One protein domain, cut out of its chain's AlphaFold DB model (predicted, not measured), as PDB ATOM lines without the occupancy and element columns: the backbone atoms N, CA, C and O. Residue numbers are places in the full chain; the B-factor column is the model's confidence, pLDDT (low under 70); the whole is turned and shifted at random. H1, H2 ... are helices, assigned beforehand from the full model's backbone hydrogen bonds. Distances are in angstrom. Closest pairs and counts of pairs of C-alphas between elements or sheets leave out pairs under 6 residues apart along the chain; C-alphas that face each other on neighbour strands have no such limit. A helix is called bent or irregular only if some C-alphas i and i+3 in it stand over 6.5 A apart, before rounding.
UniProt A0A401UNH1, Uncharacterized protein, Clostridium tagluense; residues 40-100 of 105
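Overview. This is residues 40 to 100 of the 105 residues of an uncharacterized protein of Clostridium tagluense (UniProt A0A401UNH1). The longest helix, H3, makes the middle of a loose, all-helix arrangement with five named helices; H4 stands about perpendicular to H3, with Leu 85 near Met 74 toward the far end of H3, and H5 turns off from H4 at a corner and folds back toward H3, where Phe 98 comes near Ser 69. Near the beginning of H3 lie the short helices H1 and H2, and a long loop joins H2 to H3, with residues 54 to 59 sticking out. The printed part has 61 residues, with named helices in the order H1, H2, H3, H4, H5 and no named strand. It is only just loose, close to compact, with a radius of gyration of the C-alphas of 12.8 A, and it spans 34 by 23 by 21 A.

Arrangement. H1, residues 40 to 43, and H2, residues 46 to 52, are apart. H1 only just touches H3, residues 64 to 77, with 3 pairs of C-alphas within 8 A; the closest C-alphas are those of Lys 41 and Ser 65, 6.4 A apart, and H3 touches H1 with residues 65 to 69 alone. H2 and H3 are close but not clearly touching, the closest C-alphas being those of Tyr 52 and Leu 64 at 7.0 A, and their lines are about perpendicular at 78 degrees. H3 and H4, residues 82 to 91, are close but not clearly touching, closest at the C-alphas of Met 74 and Leu 85, 6.7 A apart, and about perpendicular at 82 degrees. H5, residues 93 to 98, touches H4 only at the corner by their link, with the closest C-alphas, of Leu 89 and Arg 96, 5.4 A apart and a steep tilt of 64 degrees, opposite ways. H3 and H5 are close but not clearly touching, closest at the C-alphas of Ser 69 and Phe 98, 7.3 A apart, with a steep tilt of 64 degrees, opposite ways. In H2, H4 and H5 every O i to N i+4 pair is within hydrogen-bond range, in H3 8 of 10 are, and H1 is too short for such a pair.

Along the chain. H1 begins at C-alpha 40, (187.810, 181.189, 171.654), and measures 5.5 A from first to last C-alpha; H2 measures 9.7 A. H3 runs 20.5 A from C-alpha 64 at (194.081, 174.543, 175.349), and is neither bent nor irregular, but only just: C-alphas 67 and 70 are 6.4 A apart. H4 measures 14.3 A, and H5 measures 8.6 A and ends at C-alpha 98, (183.296, 173.573, 167.068).

Size, cuts and confidence. The two C-alphas farthest apart, those of Leu 56 and Phe 91, are 34.6 A apart. The link from H2 to H3, 11 residues, is long, and the other three links are tight. The printed part has no cut; its mean pLDDT is 90.6, and no printed residue is under 70.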
ATOM      1  N   ILE A  40     187.402 181.457 170.267       87.19
ATOM      2  CA  ILE A  40     187.810 181.189 171.654       87.19
ATOM      3  C   ILE A  40     189.237 181.650 171.930       87.19
ATOM      4  O   ILE A  40     189.502 182.152 173.020       87.19
ATOM      5  N   LYS A  41     190.157 181.504 170.969       87.88
ATOM      6  CA  LYS A  41     191.574 181.824 171.191       87.88
ATOM      7  C   LYS A  41     191.773 183.300 171.510       87.88
ATOM      8  O   LYS A  41     192.614 183.615 172.344       87.88
ATOM      9  N   SER A  42     190.960 184.171 170.912       90.00
ATOM     10  CA  SER A  42     191.000 185.616 171.153       90.00
ATOM     11  C   SER A  42     190.632 186.014 172.590       90.00
ATOM     12  O   SER A  42     191.042 187.075 173.053       90.00
ATOM     13  N   PHE A  43     189.908 185.157 173.319       89.31
ATOM     14  CA  PHE A  43     189.466 185.419 174.692       89.31
ATOM     15  C   PHE A  43     190.362 184.787 175.762       89.31
ATOM     16  O   PHE A  43     190.147 185.031 176.950       89.31
ATOM     17  N   ILE A  44     191.343 183.959 175.384       91.12
ATOM     18  CA  ILE A  44     192.230 183.298 176.347       91.12
ATOM     19  C   ILE A  44     193.372 184.257 176.708       91.12
ATOM     20  O   ILE A  44     194.153 184.622 175.829       91.12
ATOM     21  N   PRO A  45     193.547 184.622 177.993       94.69
ATOM     22  CA  PRO A  45     194.674 185.446 178.408       94.69
ATOM     23  C   PRO A  45     196.011 184.768 178.109       94.69
ATOM     24  O   PRO A  45     196.174 183.557 178.297       94.69
ATOM     25  N   GLU A  46     197.003 185.564 177.718       93.88
ATOM     26  CA  GLU A  46     198.340 185.058 177.410       93.88
ATOM     27  C   GLU A  46     198.957 184.321 178.607       93.88
ATOM     28  O   GLU A  46     199.480 183.219 178.452       93.88
ATOM     29  N   SER A  47     198.804 184.860 179.819       94.44
ATOM     30  CA  SER A  47     199.293 184.234 181.053       94.44
ATOM     31  C   SER A  47     198.726 182.827 181.274       94.44
ATOM     32  O   SER A  47     199.445 181.927 181.711       94.44
ATOM     33  N   PHE A  48     197.453 182.607 180.933       93.50
ATOM     34  CA  PHE A  48     196.816 181.296 181.034       93.50
ATOM     35  C   PHE A  48     197.353 180.337 179.971       93.50
ATOM     36  O   PHE A  48     197.634 179.178 180.273       93.50
ATOM     37  N   THR A  49     197.561 180.833 178.749       92.75
ATOM     38  CA  THR A  49     198.178 180.067 177.658       92.75
ATOM     39  C   THR A  49     199.592 179.630 178.023       92.75
ATOM     40  O   THR A  49     199.898 178.440 177.972       92.75
ATOM     41  N   GLN A  50     200.435 180.559 178.472       92.31
ATOM     42  CA  GLN A  50     201.800 180.268 178.909       92.31
ATOM     43  C   GLN A  50     201.803 179.242 180.043       92.31
ATOM     44  O   GLN A  50     202.538 178.258 179.972       92.31
ATOM     45  N   LYS A  51     200.932 179.410 181.050       91.88
ATOM     46  CA  LYS A  51     200.828 178.462 182.164       91.88
ATOM     47  C   LYS A  51     200.356 177.084 181.712       91.88
ATOM     48  O   LYS A  51     200.834 176.073 182.224       91.88
ATOM     49  N   TYR A  52     199.425 177.036 180.764       91.56
ATOM     50  CA  TYR A  52     198.953 175.778 180.214       91.56
ATOM     51  C   TYR A  52     200.069 175.045 179.486       91.56
ATOM     52  O   TYR A  52     200.148 173.841 179.659       91.56
ATOM     53  N   TYR A  53     200.939 175.730 178.741       91.06
ATOM     54  CA  TYR A  53     201.996 175.121 177.925       91.06
ATOM     55  C   TYR A  53     203.381 175.047 178.598       91.06
ATOM     56  O   TYR A  53     204.362 174.782 177.916       91.06
ATOM     57  N   THR A  54     203.493 175.228 179.919       91.94
ATOM     58  CA  THR A  54     204.788 175.080 180.612       91.94
ATOM     59  C   THR A  54     205.329 173.654 180.545       91.94
ATOM     60  O   THR A  54     204.573 172.698 180.721       91.94
ATOM     61  N   ASP A  55     206.647 173.497 180.439       85.38
ATOM     62  CA  ASP A  55     207.303 172.178 180.372       85.38
ATOM     63  C   ASP A  55     207.046 171.307 181.610       85.38
ATOM     64  O   ASP A  55     207.008 170.082 181.541       85.38
ATOM     65  N   LEU A  56     206.796 171.945 182.753       87.69
ATOM     66  CA  LEU A  56     206.397 171.266 183.980       87.69
ATOM     67  C   LEU A  56     204.907 170.898 183.934       87.69
ATOM     68  O   LEU A  56     204.057 171.754 183.663       87.69
ATOM     69  N   GLY A  57     204.583 169.643 184.263       81.38
ATOM     70  CA  GLY A  57     203.208 169.169 184.423       81.38
ATOM     71  C   GLY A  57     202.948 167.806 183.783       81.38
ATOM     72  O   GLY A  57     203.851 166.992 183.623       81.38
ATOM     73  N   ARG A  58     201.677 167.552 183.453       80.31
ATOM     74  CA  ARG A  58     201.232 166.343 182.750       80.31
ATOM     75  C   ARG A  58     201.329 166.547 181.242       80.31
ATOM     76  O   ARG A  58     201.012 167.634 180.756       80.31
ATOM     77  N   ASP A  59     201.648 165.480 180.514       82.56
ATOM     78  CA  ASP A  59     201.553 165.473 179.054       82.56
ATOM     79  C   ASP A  59     200.159 165.888 178.580       82.56
ATOM     80  O   ASP A  59     199.124 165.367 179.021       82.56
ATOM     81  N   ARG A  60     200.139 166.855 177.661       84.94
ATOM     82  CA  ARG A  60     198.913 167.427 177.105       84.94
ATOM     83  C   ARG A  60     198.590 166.728 175.799       84.94
ATOM     84  O   ARG A  60     199.220 166.970 174.778       84.94
ATOM     85  N   LYS A  61     197.560 165.884 175.828       86.94
ATOM     86  CA  LYS A  61     197.029 165.229 174.624       86.94
ATOM     87  C   LYS A  61     196.184 166.170 173.751       86.94
ATOM     88  O   LYS A  61     195.967 165.886 172.577       86.94
ATOM     89  N   TYR A  62     195.699 167.270 174.322       87.62
ATOM     90  CA  TYR A  62     194.795 168.210 173.667       87.62
ATOM     91  C   TYR A  62     195.306 169.644 173.780       87.62
ATOM     92  O   TYR A  62     195.966 170.000 174.752       87.62
ATOM     93  N   ASN A  63     194.960 170.471 172.794       89.81
ATOM     94  CA  ASN A  63     195.242 171.902 172.830       89.81
ATOM     95  C   ASN A  63     194.339 172.614 173.839       89.81
ATOM     96  O   ASN A  63     193.203 172.197 174.067       89.81
ATOM     97  N   LEU A  64     194.809 173.746 174.364       91.12
ATOM     98  CA  LEU A  64     194.081 174.543 175.349       91.12
ATOM     99  C   LEU A  64     192.674 174.926 174.879       91.12
ATOM    100  O   LEU A  64     191.698 174.710 175.592       91.12
ATOM    101  N   SER A  65     192.568 175.426 173.646       90.81
ATOM    102  CA  SER A  65     191.280 175.746 173.024       90.81
ATOM    103  C   SER A  65     190.355 174.527 172.993       90.81
ATOM    104  O   SER A  65     189.218 174.647 173.427       90.81
ATOM    105  N   SER A  66     190.843 173.349 172.593       90.56
ATOM    106  CA  SER A  66     190.037 172.123 172.535       90.56
ATOM    107  C   SER A  66     189.549 171.641 173.903       90.56
ATOM    108  O   SER A  66     188.560 170.922 173.978       90.56
ATOM    109  N   VAL A  67     190.233 172.014 174.987       90.69
ATOM    110  CA  VAL A  67     189.787 171.727 176.358       90.69
ATOM    111  C   VAL A  67     188.742 172.742 176.821       90.69
ATOM    112  O   VAL A  67     187.798 172.372 177.514       90.69
ATOM    113  N   LEU A  68     188.880 174.011 176.433       92.50
ATOM    114  CA  LEU A  68     187.970 175.079 176.850       92.50
ATOM    115  C   LEU A  68     186.656 175.092 176.059       92.50
ATOM    116  O   LEU A  68     185.605 175.325 176.656       92.50
ATOM    117  N   SER A  69     186.675 174.811 174.752       92.50
ATOM    118  CA  SER A  69     185.468 174.857 173.914       92.50
ATOM    119  C   SER A  69     184.321 173.979 174.439       92.50
ATOM    120  O   SER A  69     183.206 174.493 174.561       92.50
ATOM    121  N   PRO A  70     184.544 172.707 174.834       92.56
ATOM    122  CA  PRO A  70     183.481 171.871 175.389       92.56
ATOM    123  C   PRO A  70     182.928 172.408 176.713       92.56
ATOM    124  O   PRO A  70     181.732 172.299 176.962       92.56
ATOM    125  N   LEU A  71     183.772 173.017 177.554       92.81
ATOM    126  CA  LEU A  71     183.350 173.609 178.829       92.81
ATOM    127  C   LEU A  71     182.458 174.837 178.606       92.81
ATOM    128  O   LEU A  71     181.462 175.024 179.303       92.81
ATOM    129  N   ILE A  72     182.766 175.640 177.586       92.75
ATOM    130  CA  ILE A  72     181.917 176.759 177.165       92.75
ATOM    131  C   ILE A  72     180.576 176.234 176.636       92.75
ATOM    132  O   ILE A  72     179.526 176.748 177.018       92.75
ATOM    133  N   ILE A  73     180.586 175.174 175.819       92.31
ATOM    134  CA  ILE A  73     179.360 174.513 175.344       92.31
ATOM    135  C   ILE A  73     178.523 173.998 176.518       92.31
ATOM    136  O   ILE A  73     177.311 174.222 176.532       92.31
ATOM    137  N   MET A  74     179.146 173.385 177.532       94.12
ATOM    138  CA  MET A  74     178.436 172.981 178.750       94.12
ATOM    139  C   MET A  74     177.729 174.162 179.405       94.12
ATOM    140  O   MET A  74     176.553 174.049 179.748       94.12
ATOM    141  N   GLN A  75     178.407 175.303 179.524       93.19
ATOM    142  CA  GLN A  75     177.832 176.495 180.138       93.19
ATOM    143  C   GLN A  75     176.682 177.082 179.304       93.19
ATOM    144  O   GLN A  75     175.642 177.445 179.855       93.19
ATOM    145  N   ILE A  76     176.834 177.152 177.978       92.06
ATOM    146  CA  ILE A  76     175.831 177.740 177.078       92.06
ATOM    147  C   ILE A  76     174.562 176.884 177.014       92.06
ATOM    148  O   ILE A  76     173.451 177.423 177.038       92.06
ATOM    149  N   PHE A  77     174.711 175.562 176.922       92.19
ATOM    150  CA  PHE A  77     173.591 174.622 176.840       92.19
ATOM    151  C   PHE A  77     173.092 174.147 178.208       92.19
ATOM    152  O   PHE A  77     172.135 173.381 178.265       92.19
ATOM    153  N   HIS A  78     173.690 174.634 179.299       93.12
ATOM    154  CA  HIS A  78     173.402 174.196 180.665       93.12
ATOM    155  C   HIS A  78     173.505 172.669 180.825       93.12
ATOM    156  O   HIS A  78     172.655 172.044 181.458       93.12
ATOM    157  N   ILE A  79     174.536 172.056 180.230       93.56
ATOM    158  CA  ILE A  79     174.791 170.616 180.343       93.56
ATOM    159  C   ILE A  79     175.312 170.343 181.762       93.56
ATOM    160  O   ILE A  79     176.397 170.813 182.106       93.56
ATOM    161  N   PRO A  80     174.581 169.577 182.592       93.44
ATOM    162  CA  PRO A  80     174.881 169.456 184.018       93.44
ATOM    163  C   PRO A  80     176.111 168.598 184.336       93.44
ATOM    164  O   PRO A  80     176.683 168.745 185.412       93.44
ATOM    165  N   THR A  81     176.511 167.675 183.453       95.44
ATOM    166  CA  THR A  81     177.578 166.705 183.746       95.44
ATOM    167  C   THR A  81     178.527 166.501 182.570       95.44
ATOM    168  O   THR A  81     178.149 166.590 181.401       95.44
ATOM    169  N   THR A  82     179.776 166.164 182.886       91.88
ATOM    170  CA  THR A  82     180.814 165.843 181.895       91.88
ATOM    171  C   THR A  82     180.517 164.548 181.135       91.88
ATOM    172  O   THR A  82     180.864 164.435 179.964       91.88
ATOM    173  N   VAL A  83     179.822 163.592 181.760       94.44
ATOM    174  CA  VAL A  83     179.345 162.366 181.097       94.44
ATOM    175  C   VAL A  83     178.357 162.709 179.986       94.44
ATOM    176  O   VAL A  83     178.472 162.196 178.874       94.44
ATOM    177  N   LEU A  84     177.417 163.619 180.259       94.62
ATOM    178  CA  LEU A  84     176.451 164.048 179.258       94.62
ATOM    179  C   LEU A  84     177.114 164.884 178.154       94.62
ATOM    180  O   LEU A  84     176.808 164.681 176.982       94.62
ATOM    181  N   LEU A  85     178.083 165.744 178.496       93.75
ATOM    182  CA  LEU A  85     178.922 166.415 177.495       93.75
ATOM    183  C   LEU A  85     179.617 165.398 176.579       93.75
ATOM    184  O   LEU A  85     179.617 165.568 175.363       93.75
ATOM    185  N   ASN A  86     180.195 164.339 177.149       92.50
ATOM    186  CA  ASN A  86     180.872 163.310 176.369       92.50
ATOM    187  C   ASN A  86     179.908 162.610 175.399       92.50
ATOM    188  O   ASN A  86     180.244 162.424 174.232       92.50
ATOM    189  N   LEU A  87     178.684 162.297 175.841       93.44
ATOM    190  CA  LEU A  87     177.637 161.773 174.957       93.44
ATOM    191  C   LEU A  87     177.346 162.747 173.806       93.44
ATOM    192  O   LEU A  87     177.326 162.332 172.648       93.44
ATOM    193  N   PHE A  88     177.200 164.043 174.086       90.56
ATOM    194  CA  PHE A  88     177.001 165.042 173.033       90.56
ATOM    195  C   PHE A  88     178.168 165.107 172.042       90.56
ATOM    196  O   PHE A  88     177.926 165.190 170.842       90.56
ATOM    197  N   LEU A  89     179.418 165.020 172.503       90.38
ATOM    198  CA  LEU A  89     180.602 165.019 171.632       90.38
ATOM    199  C   LEU A  89     180.700 163.767 170.746       90.38
ATOM    200  O   LEU A  89     181.214 163.842 169.625       90.38
ATOM    201  N   ILE A  90     180.205 162.625 171.228       90.88
ATOM    202  CA  ILE A  90     180.133 161.379 170.454       90.88
ATOM    203  C   ILE A  90     179.066 161.510 169.362       90.88
ATOM    204  O   ILE A  90     179.355 161.293 168.184       90.88
ATOM    205  N   PHE A  91     177.849 161.912 169.736       90.00
ATOM    206  CA  PHE A  91     176.698 161.899 168.830       90.00
ATOM    207  C   PHE A  91     176.581 163.135 167.927       90.00
ATOM    208  O   PHE A  91     175.941 163.056 166.881       90.00
ATOM    209  N   SER A  92     177.188 164.270 168.286       89.88
ATOM    210  CA  SER A  92     177.096 165.517 167.521       89.88
ATOM    211  C   SER A  92     178.422 165.883 166.864       89.88
ATOM    212  O   SER A  92     179.364 166.343 167.512       89.88
ATOM    213  N   THR A  93     178.472 165.734 165.542       89.06
ATOM    214  CA  THR A  93     179.617 166.176 164.734       89.06
ATOM    215  C   THR A  93     179.821 167.686 164.810       89.06
ATOM    216  O   THR A  93     180.946 168.134 164.960       89.06
ATOM    217  N   GLU A  94     178.737 168.457 164.821       89.19
ATOM    218  CA  GLU A  94     178.748 169.926 164.845       89.19
ATOM    219  C   GLU A  94     179.419 170.474 166.117       89.19
ATOM    220  O   GLU A  94     180.284 171.348 166.063       89.19
ATOM    221  N   ILE A  95     179.086 169.904 167.284       89.81
ATOM    222  CA  ILE A  95     179.726 170.277 168.555       89.81
ATOM    223  C   ILE A  95     181.201 169.860 168.550       89.81
ATOM    224  O   ILE A  95     182.055 170.591 169.054       89.81
ATOM    225  N   ARG A  96     181.520 168.697 167.977       90.25
ATOM    226  CA  ARG A  96     182.892 168.188 167.907       90.25
ATOM    227  C   ARG A  96     183.782 169.042 167.001       90.25
ATOM    228  O   ARG A  96     184.926 169.306 167.370       90.25
ATOM    229  N   GLU A  97     183.250 169.493 165.868       88.88
ATOM    230  CA  GLU A  97     183.907 170.425 164.948       88.88
ATOM    231  C   GLU A  97     184.161 171.771 165.628       88.88
ATOM    232  O   GLU A  97     185.310 172.210 165.680       88.88
ATOM    233  N   PHE A  98     183.139 172.353 166.269       89.06
ATOM    234  CA  PHE A  98     183.296 173.573 167.068       89.06
ATOM    235  C   PHE A  98     184.377 173.420 168.148       89.06
ATOM    236  O   PHE A  98     185.218 174.298 168.347       89.06
ATOM    237  N   CYS A  99     184.398 172.279 168.839       88.56
ATOM    238  CA  CYS A  99     185.369 172.042 169.900       88.56
ATOM    239  C   CYS A  99     186.765 171.655 169.397       88.56
ATOM    240  O   CYS A  99     187.690 171.551 170.202       88.56
ATOM    241  N   SER A 100     186.948 171.421 168.094       82.75
ATOM    242  CA  SER A 100     188.195 170.883 167.535       82.75
ATOM    243  C   SER A 100     188.695 169.636 168.291       82.75
ATOM    244  O   SER A 100     189.902 169.417 168.429       82.75
TER     245      SER A 100